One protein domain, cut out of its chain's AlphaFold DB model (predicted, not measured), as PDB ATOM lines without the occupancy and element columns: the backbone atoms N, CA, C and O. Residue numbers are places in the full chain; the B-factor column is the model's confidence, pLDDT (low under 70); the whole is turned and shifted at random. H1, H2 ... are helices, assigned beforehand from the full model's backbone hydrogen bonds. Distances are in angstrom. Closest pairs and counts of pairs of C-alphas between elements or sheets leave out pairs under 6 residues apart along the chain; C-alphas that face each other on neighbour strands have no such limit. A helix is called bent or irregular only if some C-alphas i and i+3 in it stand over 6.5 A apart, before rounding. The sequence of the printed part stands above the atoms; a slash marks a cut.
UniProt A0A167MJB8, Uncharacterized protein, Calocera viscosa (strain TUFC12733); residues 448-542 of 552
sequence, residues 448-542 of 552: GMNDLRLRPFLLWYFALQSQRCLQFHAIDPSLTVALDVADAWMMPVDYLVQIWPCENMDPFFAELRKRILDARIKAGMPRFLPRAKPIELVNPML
ATOM      1  N   GLY A 448     -53.140 -30.691  26.857       71.06
ATOM      2  CA  GLY A 448     -52.381 -29.743  26.025       71.06
ATOM      3  C   GLY A 448     -52.330 -28.305  26.560       71.06
ATOM      4  O   GLY A 448     -51.329 -27.624  26.374       71.06
ATOM      5  N   MET A 449     -53.361 -27.871  27.294       74.06
ATOM      6  CA  MET A 449     -53.442 -26.533  27.904       74.06
ATOM      7  C   MET A 449     -52.678 -26.407  29.234       74.06
ATOM      8  O   MET A 449     -52.708 -25.355  29.878       74.06
ATOM      9  N   ASN A 450     -52.038 -27.481  29.705       77.12
ATOM     10  CA  ASN A 450     -51.386 -27.492  31.005       77.12
ATOM     11  C   ASN A 450     -49.936 -27.009  30.900       77.12
ATOM     12  O   ASN A 450     -49.027 -27.771  30.575       77.12
ATOM     13  N   ASP A 451     -49.741 -25.728  31.199       81.81
ATOM     14  CA  ASP A 451     -48.442 -25.063  31.183       81.81
ATOM     15  C   ASP A 451     -47.912 -24.864  32.606       81.81
ATOM     16  O   ASP A 451     -48.575 -24.251  33.447       81.81
ATOM     17  N   LEU A 452     -46.697 -25.354  32.862       85.12
ATOM     18  CA  LEU A 452     -46.025 -25.247  34.153       85.12
ATOM     19  C   LEU A 452     -45.834 -23.790  34.602       85.12
ATOM     20  O   LEU A 452     -45.989 -23.505  35.787       85.12
ATOM     21  N   ARG A 453     -45.571 -22.858  33.673       84.38
ATOM     22  CA  ARG A 453     -45.359 -21.421  33.960       84.38
ATOM     23  C   ARG A 453     -46.483 -20.805  34.772       84.38
ATOM     24  O   ARG A 453     -46.271 -19.877  35.543       84.38
ATOM     25  N   LEU A 454     -47.681 -21.330  34.578       85.12
ATOM     26  CA  LEU A 454     -48.930 -20.799  35.095       85.12
ATOM     27  C   LEU A 454     -49.428 -21.638  36.285       85.12
ATOM     28  O   LEU A 454     -50.618 -21.642  36.604       85.12
ATOM     29  N   ARG A 455     -48.525 -22.394  36.931       88.12
ATOM     30  CA  ARG A 455     -48.799 -23.257  38.095       88.12
ATOM     31  C   ARG A 455     -47.881 -22.936  39.281       88.12
ATOM     32  O   ARG A 455     -47.224 -23.834  39.806       88.12
ATOM     33  N   PRO A 456     -47.841 -21.679  39.750       91.31
ATOM     34  CA  PRO A 456     -46.934 -21.281  40.824       91.31
ATOM     35  C   PRO A 456     -47.195 -22.017  42.152       91.31
ATOM     36  O   PRO A 456     -46.270 -22.258  42.917       91.31
ATOM     37  N   PHE A 457     -48.428 -22.464  42.400       89.25
ATOM     38  CA  PHE A 457     -48.793 -23.278  43.569       89.25
ATOM     39  C   PHE A 457     -48.209 -24.708  43.556       89.25
ATOM     40  O   PHE A 457     -48.216 -25.369  44.592       89.25
ATOM     41  N   LEU A 458     -47.700 -25.215  42.420       89.62
ATOM     42  CA  LEU A 458     -47.025 -26.525  42.361       89.62
ATOM     43  C   LEU A 458     -45.567 -26.470  42.836       89.62
ATOM     44  O   LEU A 458     -44.956 -27.518  43.035       89.62
ATOM     45  N   LEU A 459     -45.016 -25.275  43.058       90.88
ATOM     46  CA  LEU A 459     -43.639 -25.089  43.513       90.88
ATOM     47  C   LEU A 459     -43.340 -25.900  44.788       90.88
ATOM     48  O   LEU A 459     -42.363 -26.650  44.838       90.88
ATOM     49  N   TRP A 460     -44.232 -25.825  45.781       87.19
ATOM     50  CA  TRP A 460     -44.128 -26.612  47.012       87.19
ATOM     51  C   TRP A 460     -44.214 -28.114  46.766       87.19
ATOM     52  O   TRP A 460     -43.466 -28.876  47.372       87.19
ATOM     53  N   TYR A 461     -45.093 -28.550  45.862       88.25
ATOM     54  CA  TYR A 461     -45.219 -29.965  45.531       88.25
ATOM     55  C   TYR A 461     -43.878 -30.533  45.043       88.25
ATOM     56  O   TYR A 461     -43.432 -31.544  45.582       88.25
ATOM     57  N   PHE A 462     -43.200 -29.856  44.109       90.69
ATOM     58  CA  PHE A 462     -41.914 -30.319  43.570       90.69
ATOM     59  C   PHE A 462     -40.793 -30.300  44.609       90.69
ATOM     60  O   PHE A 462     -40.090 -31.298  44.765       90.69
ATOM     61  N   ALA A 463     -40.668 -29.216  45.377       90.88
ATOM     62  CA  ALA A 463     -39.630 -29.116  46.401       90.88
ATOM     63  C   ALA A 463     -39.775 -30.197  47.485       90.88
ATOM     64  O   ALA A 463     -38.788 -30.780  47.938       90.88
ATOM     65  N   LEU A 464     -41.014 -30.540  47.847       87.38
ATOM     66  CA  LEU A 464     -41.284 -31.628  48.781       87.38
ATOM     67  C   LEU A 464     -40.933 -33.004  48.206       87.38
ATOM     68  O   LEU A 464     -40.559 -33.885  48.979       87.38
ATOM     69  N   GLN A 465     -41.012 -33.212  46.885       88.81
ATOM     70  CA  GLN A 465     -40.522 -34.456  46.287       88.81
ATOM     71  C   GLN A 465     -39.000 -34.576  46.408       88.81
ATOM     72  O   GLN A 465     -38.517 -35.621  46.850       88.81
ATOM     73  N   SER A 466     -38.248 -33.503  46.142       91.44
ATOM     74  CA  SER A 466     -36.796 -33.482  46.380       91.44
ATOM     75  C   SER A 466     -36.449 -33.754  47.846       91.44
ATOM     76  O   SER A 466     -35.569 -34.563  48.144       91.44
ATOM     77  N   GLN A 467     -37.180 -33.143  48.782       89.00
ATOM     78  CA  GLN A 467     -36.973 -33.347  50.215       89.00
ATOM     79  C   GLN A 467     -37.253 -34.789  50.665       89.00
ATOM     80  O   GLN A 467     -36.486 -35.330  51.462       89.00
ATOM     81  N   ARG A 468     -38.304 -35.439  50.150       85.62
ATOM     82  CA  ARG A 468     -38.584 -36.860  50.438       85.62
ATOM     83  C   ARG A 468     -37.486 -37.774  49.907       85.62
ATOM     84  O   ARG A 468     -37.068 -38.693  50.601       85.62
ATOM     85  N   CYS A 469     -36.979 -37.497  48.709       89.06
ATOM     86  CA  CYS A 469     -35.874 -38.260  48.141       89.06
ATOM     87  C   CYS A 469     -34.607 -38.155  49.006       89.06
ATOM     88  O   CYS A 469     -33.967 -39.167  49.289       89.06
ATOM     89  N   LEU A 470     -34.302 -36.962  49.533       88.81
ATOM     90  CA  LEU A 470     -33.226 -36.806  50.516       88.81
ATOM     91  C   LEU A 470     -33.465 -37.598  51.799       88.81
ATOM     92  O   LEU A 470     -32.523 -38.172  52.339       88.81
ATOM     93  N   GLN A 471     -34.702 -37.629  52.300       83.50
ATOM     94  CA  GLN A 471     -35.041 -38.420  53.484       83.50
ATOM     95  C   GLN A 471     -34.810 -39.915  53.243       83.50
ATOM     96  O   GLN A 471     -34.282 -40.577  54.131       83.50
ATOM     97  N   PHE A 472     -35.121 -40.444  52.054       81.62
ATOM     98  CA  PHE A 472     -34.819 -41.845  51.739       81.62
ATOM     99  C   PHE A 472     -33.333 -42.141  51.749       81.62
ATOM    100  O   PHE A 472     -32.929 -43.109  52.383       81.62
ATOM    101  N   HIS A 473     -32.520 -41.291  51.124       87.25
ATOM    102  CA  HIS A 473     -31.074 -41.473  51.159       87.25
ATOM    103  C   HIS A 473     -30.501 -41.337  52.580       87.25
ATOM    104  O   HIS A 473     -29.579 -42.053  52.954       87.25
ATOM    105  N   ALA A 474     -31.060 -40.442  53.400       84.69
ATOM    106  CA  ALA A 474     -30.648 -40.298  54.793       84.69
ATOM    107  C   ALA A 474     -30.983 -41.537  55.644       84.69
ATOM    108  O   ALA A 474     -30.253 -41.834  56.586       84.69
ATOM    109  N   ILE A 475     -32.077 -42.240  55.326       79.62
ATOM    110  CA  ILE A 475     -32.480 -43.486  55.995       79.62
ATOM    111  C   ILE A 475     -31.652 -44.675  55.488       79.62
ATOM    112  O   ILE A 475     -31.201 -45.486  56.292       79.62
ATOM    113  N   ASP A 476     -31.443 -44.777  54.174       80.06
ATOM    114  CA  ASP A 476     -30.639 -45.817  53.530       80.06
ATOM    115  C   ASP A 476     -29.643 -45.176  52.543       80.06
ATOM    116  O   ASP A 476     -29.991 -44.895  51.388       80.06
ATOM    117  N   PRO A 477     -28.378 -44.979  52.963       86.81
ATOM    118  CA  PRO A 477     -27.340 -44.412  52.106       86.81
ATOM    119  C   PRO A 477     -27.047 -45.224  50.836       86.81
ATOM    120  O   PRO A 477     -26.455 -44.685  49.901       86.81
ATOM    121  N   SER A 478     -27.470 -46.493  50.752       86.44
ATOM    122  CA  SER A 478     -27.318 -47.300  49.534       86.44
ATOM    123  C   SER A 478     -28.287 -46.898  48.412       86.44
ATOM    124  O   SER A 478     -28.052 -47.238  47.253       86.44
ATOM    125  N   LEU A 479     -29.351 -46.141  48.718       86.06
ATOM    126  CA  LEU A 479     -30.310 -45.606  47.743       86.06
ATOM    127  C   LEU A 479     -29.781 -44.337  47.058       86.06
ATOM    128  O   LEU A 479     -30.390 -43.269  47.122       86.06
ATOM    129  N   THR A 480     -28.647 -44.438  46.371       90.50
ATOM    130  CA  THR A 480     -28.041 -43.311  45.636       90.50
ATOM    131  C   THR A 480     -28.944 -42.771  44.524       90.50
ATOM    132  O   THR A 480     -28.960 -41.566  44.284       90.50
ATOM    133  N   VAL A 481     -29.791 -43.622  43.927       90.44
ATOM    134  CA  VAL A 481     -30.819 -43.215  42.951       90.44
ATOM    135  C   VAL A 481     -31.765 -42.141  43.502       90.44
ATOM    136  O   VAL A 481     -32.250 -41.301  42.747       90.44
ATOM    137  N   ALA A 482     -31.990 -42.096  44.820       91.38
ATOM    138  CA  ALA A 482     -32.805 -41.054  45.429       91.38
ATOM    139  C   ALA A 482     -32.188 -39.658  45.256       91.38
ATOM    140  O   ALA A 482     -32.920 -38.690  45.071       91.38
ATOM    141  N   LEU A 483     -30.859 -39.536  45.243       93.44
ATOM    142  CA  LEU A 483     -30.192 -38.252  45.021       93.44
ATOM    143  C   LEU A 483     -30.339 -37.770  43.573       93.44
ATOM    144  O   LEU A 483     -30.568 -36.584  43.353       93.44
ATOM    145  N   ASP A 484     -30.301 -38.678  42.595       91.88
ATOM    146  CA  ASP A 484     -30.569 -38.323  41.195       91.88
ATOM    147  C   ASP A 484     -32.024 -37.874  40.997       91.88
ATOM    148  O   ASP A 484     -32.291 -36.899  40.294       91.88
ATOM    149  N   VAL A 485     -32.982 -38.539  41.654       92.19
ATOM    150  CA  VAL A 485     -34.397 -38.123  41.634       92.19
ATOM    151  C   VAL A 485     -34.586 -36.773  42.331       92.19
ATOM    152  O   VAL A 485     -35.351 -35.936  41.848       92.19
ATOM    153  N   ALA A 486     -33.884 -36.533  43.445       92.81
ATOM    154  CA  ALA A 486     -33.939 -35.259  44.157       92.81
ATOM    155  C   ALA A 486     -33.493 -34.095  43.262       92.81
ATOM    156  O   ALA A 486     -34.188 -33.077  43.207       92.81
ATOM    157  N   ASP A 487     -32.396 -34.274  42.519       89.94
ATOM    158  CA  ASP A 487     -31.912 -33.304  41.532       89.94
ATOM    159  C   ASP A 487     -32.904 -33.107  40.388       89.94
ATOM    160  O   ASP A 487     -33.164 -31.975  39.974       89.94
ATOM    161  N   ALA A 488     -33.497 -34.198  39.893       90.44
ATOM    162  CA  ALA A 488     -34.464 -34.122  38.808       90.44
ATOM    163  C   ALA A 488     -35.679 -33.257  39.180       90.44
ATOM    164  O   ALA A 488     -36.135 -32.451  38.367       90.44
ATOM    165  N   TRP A 489     -36.157 -33.356  40.422       91.50
ATOM    166  CA  TRP A 489     -37.227 -32.505  40.945       91.50
ATOM    167  C   TRP A 489     -36.796 -31.067  41.259       91.50
ATOM    168  O   TRP A 489     -37.647 -30.177  41.258       91.50
ATOM    169  N   MET A 490     -35.501 -30.790  41.445       90.88
ATOM    170  CA  MET A 490     -35.025 -29.409  41.599       90.88
ATOM    171  C   MET A 490     -35.085 -28.612  40.292       90.88
ATOM    172  O   MET A 490     -35.187 -27.389  40.342       90.88
ATOM    173  N   MET A 491     -35.083 -29.267  39.126       87.38
ATOM    174  CA  MET A 491     -35.202 -28.584  37.832       87.38
ATOM    175  C   MET A 491     -36.506 -27.765  37.684       87.38
ATOM    176  O   MET A 491     -36.418 -26.568  37.392       87.38
ATOM    177  N   PRO A 492     -37.714 -28.326  37.909       88.62
ATOM    178  CA  PRO A 492     -38.949 -27.540  37.878       88.62
ATOM    179  C   PRO A 492     -39.048 -26.530  39.034       88.62
ATOM    180  O   PRO A 492     -39.688 -25.492  38.863       88.62
ATOM    181  N   VAL A 493     -38.407 -26.787  40.183       91.38
ATOM    182  CA  VAL A 493     -38.304 -25.807  41.283       91.38
ATOM    183  C   VAL A 493     -37.519 -24.580  40.822       91.38
ATOM    184  O   VAL A 493     -38.030 -23.470  40.923       91.38
ATOM    185  N   ASP A 494     -36.329 -24.769  40.246       88.50
ATOM    186  CA  ASP A 494     -35.498 -23.673  39.732       88.50
ATOM    187  C   ASP A 494     -36.219 -22.849  38.679       88.50
ATOM    188  O   ASP A 494     -36.163 -21.620  38.696       88.50
ATOM    189  N   TYR A 495     -36.914 -23.532  37.775       88.00
ATOM    190  CA  TYR A 495     -37.707 -22.880  36.751       88.00
ATOM    191  C   TYR A 495     -38.789 -21.973  37.351       88.00
ATOM    192  O   TYR A 495     -38.916 -20.808  36.972       88.00
ATOM    193  N   LEU A 496     -39.561 -22.492  38.309       91.06
ATOM    194  CA  LEU A 496     -40.647 -21.739  38.928       91.06
ATOM    195  C   LEU A 496     -40.143 -20.613  39.832       91.06
ATOM    196  O   LEU A 496     -40.732 -19.541  39.790       91.06
ATOM    197  N   VAL A 497     -39.059 -20.806  40.588       92.12
ATOM    198  CA  VAL A 497     -38.455 -19.750  41.424       92.12
ATOM    199  C   VAL A 497     -37.968 -18.578  40.568       92.12
ATOM    200  O   VAL A 497     -38.157 -17.426  40.949       92.12
ATOM    201  N   GLN A 498     -37.411 -18.841  39.381       89.44
ATOM    202  CA  GLN A 498     -36.989 -17.775  38.461       89.44
ATOM    203  C   GLN A 498     -38.168 -16.947  37.932       89.44
ATOM    204  O   GLN A 498     -38.061 -15.732  37.788       89.44
ATOM    205  N   ILE A 499     -39.292 -17.594  37.625       91.25
ATOM    206  CA  ILE A 499     -40.467 -16.938  37.027       91.25
ATOM    207  C   ILE A 499     -41.385 -16.326  38.099       91.25
ATOM    208  O   ILE A 499     -42.130 -15.380  37.822       91.25
ATOM    209  N   TRP A 500     -41.319 -16.849  39.320       93.88
ATOM    210  CA  TRP A 500     -42.127 -16.450  40.465       93.88
ATOM    211  C   TRP A 500     -41.254 -16.202  41.703       93.88
ATOM    212  O   TRP A 500     -41.367 -16.936  42.689       93.88
ATOM    213  N   PRO A 501     -40.390 -15.173  41.677       92.69
ATOM    214  CA  PRO A 501     -39.464 -14.935  42.772       92.69
ATOM    215  C   PRO A 501     -40.208 -14.492  44.035       92.69
ATOM    216  O   PRO A 501     -41.133 -13.664  43.985       92.69
ATOM    217  N   CYS A 502     -39.779 -15.048  45.168       94.06
ATOM    218  CA  CYS A 502     -40.319 -14.783  46.493       94.06
ATOM    219  C   CYS A 502     -39.199 -14.861  47.536       94.06
ATOM    220  O   CYS A 502     -38.790 -15.946  47.947       94.06
ATOM    221  N   GLU A 503     -38.769 -13.691  48.012       92.12
ATOM    222  CA  GLU A 503     -37.651 -13.540  48.954       92.12
ATOM    223  C   GLU A 503     -37.829 -14.376  50.231       92.12
ATOM    224  O   GLU A 503     -36.865 -14.912  50.771       92.12
ATOM    225  N   ASN A 504     -39.070 -14.559  50.692       90.56
ATOM    226  CA  ASN A 504     -39.364 -15.345  51.893       90.56
ATOM    227  C   ASN A 504     -39.211 -16.861  51.689       90.56
ATOM    228  O   ASN A 504     -39.120 -17.602  52.667       90.56
ATOM    229  N   MET A 505     -39.216 -17.341  50.443       89.94
ATOM    230  CA  MET A 505     -39.068 -18.762  50.111       89.94
ATOM    231  C   MET A 505     -37.653 -19.108  49.632       89.94
ATOM    232  O   MET A 505     -37.242 -20.264  49.742       89.94
ATOM    233  N   ASP A 506     -36.886 -18.124  49.160       89.56
ATOM    234  CA  ASP A 506     -35.524 -18.321  48.654       89.56
ATOM    235  C   ASP A 506     -34.586 -19.036  49.648       89.56
ATOM    236  O   ASP A 506     -33.901 -19.978  49.225       89.56
ATOM    237  N   PRO A 507     -34.572 -18.711  50.964       91.25
ATOM    238  CA  PRO A 507     -33.727 -19.420  51.925       91.25
ATOM    239  C   PRO A 507     -34.030 -20.919  51.996       91.25
ATOM    240  O   PRO A 507     -33.109 -21.731  52.085       91.25
ATOM    241  N   PHE A 508     -35.309 -21.301  51.911       89.62
ATOM    242  CA  PHE A 508     -35.720 -22.702  51.947       89.62
ATOM    243  C   PHE A 508     -35.192 -23.470  50.727       89.62
ATOM    244  O   PHE A 508     -34.616 -24.547  50.880       89.62
ATOM    245  N   PHE A 509     -35.330 -22.914  49.519       90.94
ATOM    246  CA  PHE A 509     -34.853 -23.579  48.301       90.94
ATOM    247  C   PHE A 509     -33.328 -23.626  48.210       90.94
ATOM    248  O   PHE A 509     -32.770 -24.631  47.760       90.94
ATOM    249  N   ALA A 510     -32.648 -22.569  48.660       90.94
ATOM    250  CA  ALA A 510     -31.193 -22.537  48.738       90.94
ATOM    251  C   ALA A 510     -30.662 -23.605  49.708       90.94
ATOM    252  O   ALA A 510     -29.733 -24.341  49.366       90.94
ATOM    253  N   GLU A 511     -31.285 -23.742  50.881       92.06
ATOM    254  CA  GLU A 511     -30.915 -24.763  51.861       92.06
ATOM    255  C   GLU A 511     -31.226 -26.177  51.358       92.06
ATOM    256  O   GLU A 511     -30.383 -27.069  51.457       92.06
ATOM    257  N   LEU A 512     -32.394 -26.395  50.744       91.94
ATOM    258  CA  LEU A 512     -32.734 -27.685  50.140       91.94
ATOM    259  C   LEU A 512     -31.689 -28.092  49.094       91.94
ATOM    260  O   LEU A 512     -31.168 -29.204  49.143       91.94
ATOM    261  N   ARG A 513     -31.314 -27.169  48.204       91.56
ATOM    262  CA  ARG A 513     -30.269 -27.380  47.195       91.56
ATOM    263  C   ARG A 513     -28.930 -27.756  47.821       91.56
ATOM    264  O   ARG A 513     -28.282 -28.705  47.377       91.56
ATOM    265  N   LYS A 514     -28.513 -27.011  48.844       92.75
ATOM    266  CA  LYS A 514     -27.264 -27.261  49.566       92.75
ATOM    267  C   LYS A 514     -27.257 -28.660  50.184       92.75
ATOM    268  O   LYS A 514     -26.299 -29.400  49.991       92.75
ATOM    269  N   ARG A 515     -28.352 -29.065  50.835       93.81
ATOM    270  CA  ARG A 515     -28.491 -30.406  51.424       93.81
ATOM    271  C   ARG A 515     -28.379 -31.521  50.385       93.81
ATOM    272  O   ARG A 515     -27.772 -32.547  50.687       93.81
ATOM    273  N   ILE A 516     -28.924 -31.327  49.180       93.38
ATOM    274  CA  ILE A 516     -28.772 -32.298  48.085       93.38
ATOM    275  C   ILE A 516     -27.308 -32.399  47.653       93.38
ATOM    276  O   ILE A 516     -26.764 -33.501  47.605       93.38
ATOM    277  N   LEU A 517     -26.642 -31.265  47.417       92.69
ATOM    278  CA  LEU A 517     -25.219 -31.241  47.058       92.69
ATOM    279  C   LEU A 517     -24.343 -31.934  48.099       92.69
ATOM    280  O   LEU A 517     -23.502 -32.759  47.743       92.69
ATOM    281  N   ASP A 518     -24.546 -31.610  49.373       93.94
ATOM    282  CA  ASP A 518     -23.765 -32.175  50.468       93.94
ATOM    283  C   ASP A 518     -23.969 -33.692  50.563       93.94
ATOM    284  O   ASP A 518     -23.004 -34.433  50.757       93.94
ATOM    285  N   ALA A 519     -25.203 -34.174  50.377       94.25
ATOM    286  CA  ALA A 519     -25.502 -35.604  50.339       94.25
ATOM    287  C   ALA A 519     -24.815 -36.307  49.156       94.25
ATOM    288  O   ALA A 519     -24.192 -37.350  49.347       94.25
ATOM    289  N   ARG A 520     -24.830 -35.707  47.957       93.94
ATOM    290  CA  ARG A 520     -24.137 -36.249  46.772       93.94
ATOM    291  C   ARG A 520     -22.634 -36.351  46.974       93.94
ATOM    292  O   ARG A 520     -22.050 -37.390  46.678       93.94
ATOM    293  N   ILE A 521     -22.018 -35.295  47.506       93.06
ATOM    294  CA  ILE A 521     -20.579 -35.270  47.788       93.06
ATOM    295  C   ILE A 521     -20.222 -36.382  48.780       93.06
ATOM    296  O   ILE A 521     -19.264 -37.117  48.550       93.06
ATOM    297  N   LYS A 522     -21.012 -36.548  49.848       94.06
ATOM    298  CA  LYS A 522     -20.816 -37.623  50.833       94.06
ATOM    299  C   LYS A 522     -20.982 -39.020  50.231       94.06
ATOM    300  O   LYS A 522     -20.256 -39.925  50.624       94.06
ATOM    301  N   ALA A 523     -21.885 -39.186  49.267       93.56
ATOM    302  CA  ALA A 523     -22.099 -40.442  48.551       93.56
ATOM    303  C   ALA A 523     -21.055 -40.719  47.447       93.56
ATOM    304  O   ALA A 523     -21.176 -41.711  46.731       93.56
ATOM    305  N   GLY A 524     -20.051 -39.848  47.263       93.38
ATOM    306  CA  GLY A 524     -19.057 -39.978  46.190       93.38
ATOM    307  C   GLY A 524     -19.628 -39.746  44.785       93.38
ATOM    308  O   GLY A 524     -19.002 -40.116  43.795       93.38
ATOM    309  N   MET A 525     -20.817 -39.145  44.682       91.94
ATOM    310  CA  MET A 525     -21.473 -38.854  43.410       91.94
ATOM    311  C   MET A 525     -20.984 -37.516  42.833       91.94
ATOM    312  O   MET A 525     -20.609 -36.608  43.584       91.94
ATOM    313  N   PRO A 526     -21.028 -37.331  41.498       85.69
ATOM    314  CA  PRO A 526     -20.712 -36.049  40.882       85.69
ATOM    315  C   PRO A 526     -21.569 -34.918  41.456       85.69
ATOM    316  O   PRO A 526     -22.754 -35.110  41.753       85.69
ATOM    317  N   ARG A 527     -20.986 -33.712  41.532       77.19
ATOM    318  CA  ARG A 527     -21.731 -32.468  41.763       77.19
ATOM    319  C   ARG A 527     -22.626 -32.215  40.555       77.19
ATOM    320  O   ARG A 527     -22.232 -31.535  39.613       77.19
ATOM    321  N   PHE A 528     -23.808 -32.802  40.560       65.31
ATOM    322  CA  PHE A 528     -24.810 -32.543  39.550       65.31
ATOM    323  C   PHE A 528     -25.819 -31.570  40.131       65.31
ATOM    324  O   PHE A 528     -26.503 -31.893  41.084       65.31
ATOM    325  N   LEU A 529     -25.870 -30.366  39.572       60.75
ATOM    326  CA  LEU A 529     -26.999 -29.449  39.672       60.75
ATOM    327  C   LEU A 529     -26.906 -28.515  38.463       60.75
ATOM    328  O   LEU A 529     -26.347 -27.420  38.579       60.75
ATOM    329  N   PRO A 530     -27.382 -28.921  37.276       53.44
ATOM    330  CA  PRO A 530     -27.575 -27.960  36.211       53.44
ATOM    331  C   PRO A 530     -28.492 -26.875  36.774       53.44
ATOM    332  O   PRO A 530     -29.614 -27.167  37.186       53.44
ATOM    333  N   ARG A 531     -28.035 -25.616  36.812       49.66
ATOM    334  CA  ARG A 531     -29.001 -24.516  36.820       49.66
ATOM    335  C   ARG A 531     -29.866 -24.749  35.589       49.66
ATOM    336  O   ARG A 531     -29.312 -24.950  34.503       49.66
ATOM    337  N   ALA A 532     -31.190 -24.704  35.735       46.81
ATOM    338  CA  ALA A 532     -32.016 -24.375  34.584       46.81
ATOM    339  C   ALA A 532     -31.336 -23.168  33.922       46.81
ATOM    340  O   ALA A 532     -31.053 -22.174  34.604       46.81
ATOM    341  N   LYS A 533     -30.935 -23.318  32.651       45.03
ATOM    342  CA  LYS A 533     -30.334 -22.215  31.898       45.03
ATOM    343  C   LYS A 533     -31.245 -20.989  32.090       45.03
ATOM    344  O   LYS A 533     -32.456 -21.196  32.211       45.03
ATOM    345  N   PRO A 534     -30.696 -19.760  32.160       45.75
ATOM    346  CA  PRO A 534     -31.506 -18.550  32.289       45.75
ATOM    347  C   PRO A 534     -32.697 -18.604  31.332       45.75
ATOM    348  O   PRO A 534     -32.571 -19.196  30.258       45.75
ATOM    349  N   ILE A 535     -33.820 -18.003  31.729       49.16
ATOM    350  CA  ILE A 535     -35.116 -17.941  31.022       49.16
ATOM    351  C   ILE A 535     -34.987 -17.878  29.482       49.16
ATOM    352  O   ILE A 535     -35.790 -18.479  28.775       49.16
ATOM    353  N   GLU A 536     -33.934 -17.242  28.966       42.66
ATOM    354  CA  GLU A 536     -33.538 -17.161  27.553       42.66
ATOM    355  C   GLU A 536     -33.325 -18.507  26.819       42.66
ATOM    356  O   GLU A 536     -33.350 -18.538  25.593       42.66
ATOM    357  N   LEU A 537     -33.138 -19.630  27.523       40.94
ATOM    358  CA  LEU A 537     -32.854 -20.949  26.929       40.94
ATOM    359  C   LEU A 537     -33.903 -22.021  27.242       40.94
ATOM    360  O   LEU A 537     -33.753 -23.171  26.814       40.94
ATOM    361  N   VAL A 538     -34.980 -21.668  27.947       42.53
ATOM    362  CA  VAL A 538     -36.112 -22.575  28.149       42.53
ATOM    363  C   VAL A 538     -37.002 -22.511  26.910       42.53
ATOM    364  O   VAL A 538     -37.987 -21.789  26.890       42.53
ATOM    365  N   ASN A 539     -36.577 -23.253  25.883       40.69
ATOM    366  CA  ASN A 539     -37.309 -23.730  24.705       40.69
ATOM    367  C   ASN A 539     -38.317 -22.728  24.073       40.69
ATOM    368  O   ASN A 539     -39.325 -22.413  24.701       40.69
ATOM    369  N   PRO A 540     -38.171 -22.318  22.796       40.62
ATOM    370  CA  PRO A 540     -39.198 -21.555  22.062       40.62
ATOM    371  C   PRO A 540     -40.626 -22.128  22.196       40.62
ATOM    372  O   PRO A 540     -41.610 -21.393  22.157       40.62
ATOM    373  N   MET A 541     -40.751 -23.441  22.438       38.56
ATOM    374  CA  MET A 541     -42.024 -24.126  22.705       38.56
ATOM    375  C   MET A 541     -42.672 -23.804  24.066       38.56
ATOM    376  O   MET A 541     -43.880 -23.951  24.210       38.56
ATOM    377  N   LEU A 542     -41.891 -23.365  25.056       41.25
ATOM    378  CA  LEU A 542     -42.343 -22.885  26.368       41.25
ATOM    379  C   LEU A 542     -42.423 -21.355  26.422       41.25
ATOM    380  O   LEU A 542     -42.685 -20.813  27.486       41.25
TER     381      LEU A 542
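AT A GLANCE: This is residues 448 to 542 of the 552 residues of an uncharacterized protein of Calocera viscosa (strain TUFC12733) (UniProt A0A167MJB8). What is the shape? Three helices, H1, H2 and H3, make an up-and-down bundle, each running against the one before; residues 523 to 542, with no named element, fold back along it. How big is it? The 95 printed residues, all helix in class, are compact: radius of gyration of the C-alphas 13.9 A, spans 39 by 27 by 24 A.

IN THESE COORDINATES: Where is H1? It is residues 456 to 475, 30.5 A long, from C-alpha 456 at (-46.934, -21.281, 40.824); it is only just irregular, with C-alphas 457 and 460 6.7 A apart. Where are the others? H2 is residues 481 to 499, 28.6 A; H3 is residues 506 to 522, 24.4 A, ending at C-alpha 522 at (-20.816, -37.623, 50.833).

HOW THE PARTS SIT: How does H2 stand? H1 and H2, a hairpin, touch at a shallow tilt of 23 degrees; their closest C-alphas, Ser 466 and Ala 486, are 4.0 A apart. And H3? H2 and H3, a hairpin, touch at 25 degrees, closest at C-alphas 483 and 520, 6.6 A. H1 touches H3 with residues 463 to 470 alone, closest at C-alphas 470 and 516, 6.8 A. Are O i to N i+4 pairs within hydrogen-bond range? Every pair is in H3, 14 of 16 in H1 and 13 of 15 in H2.

THE WHOLE: Is anything cut? The printed part has no cut. Where is confidence low? Residues 528 to 542 have pLDDT under 70.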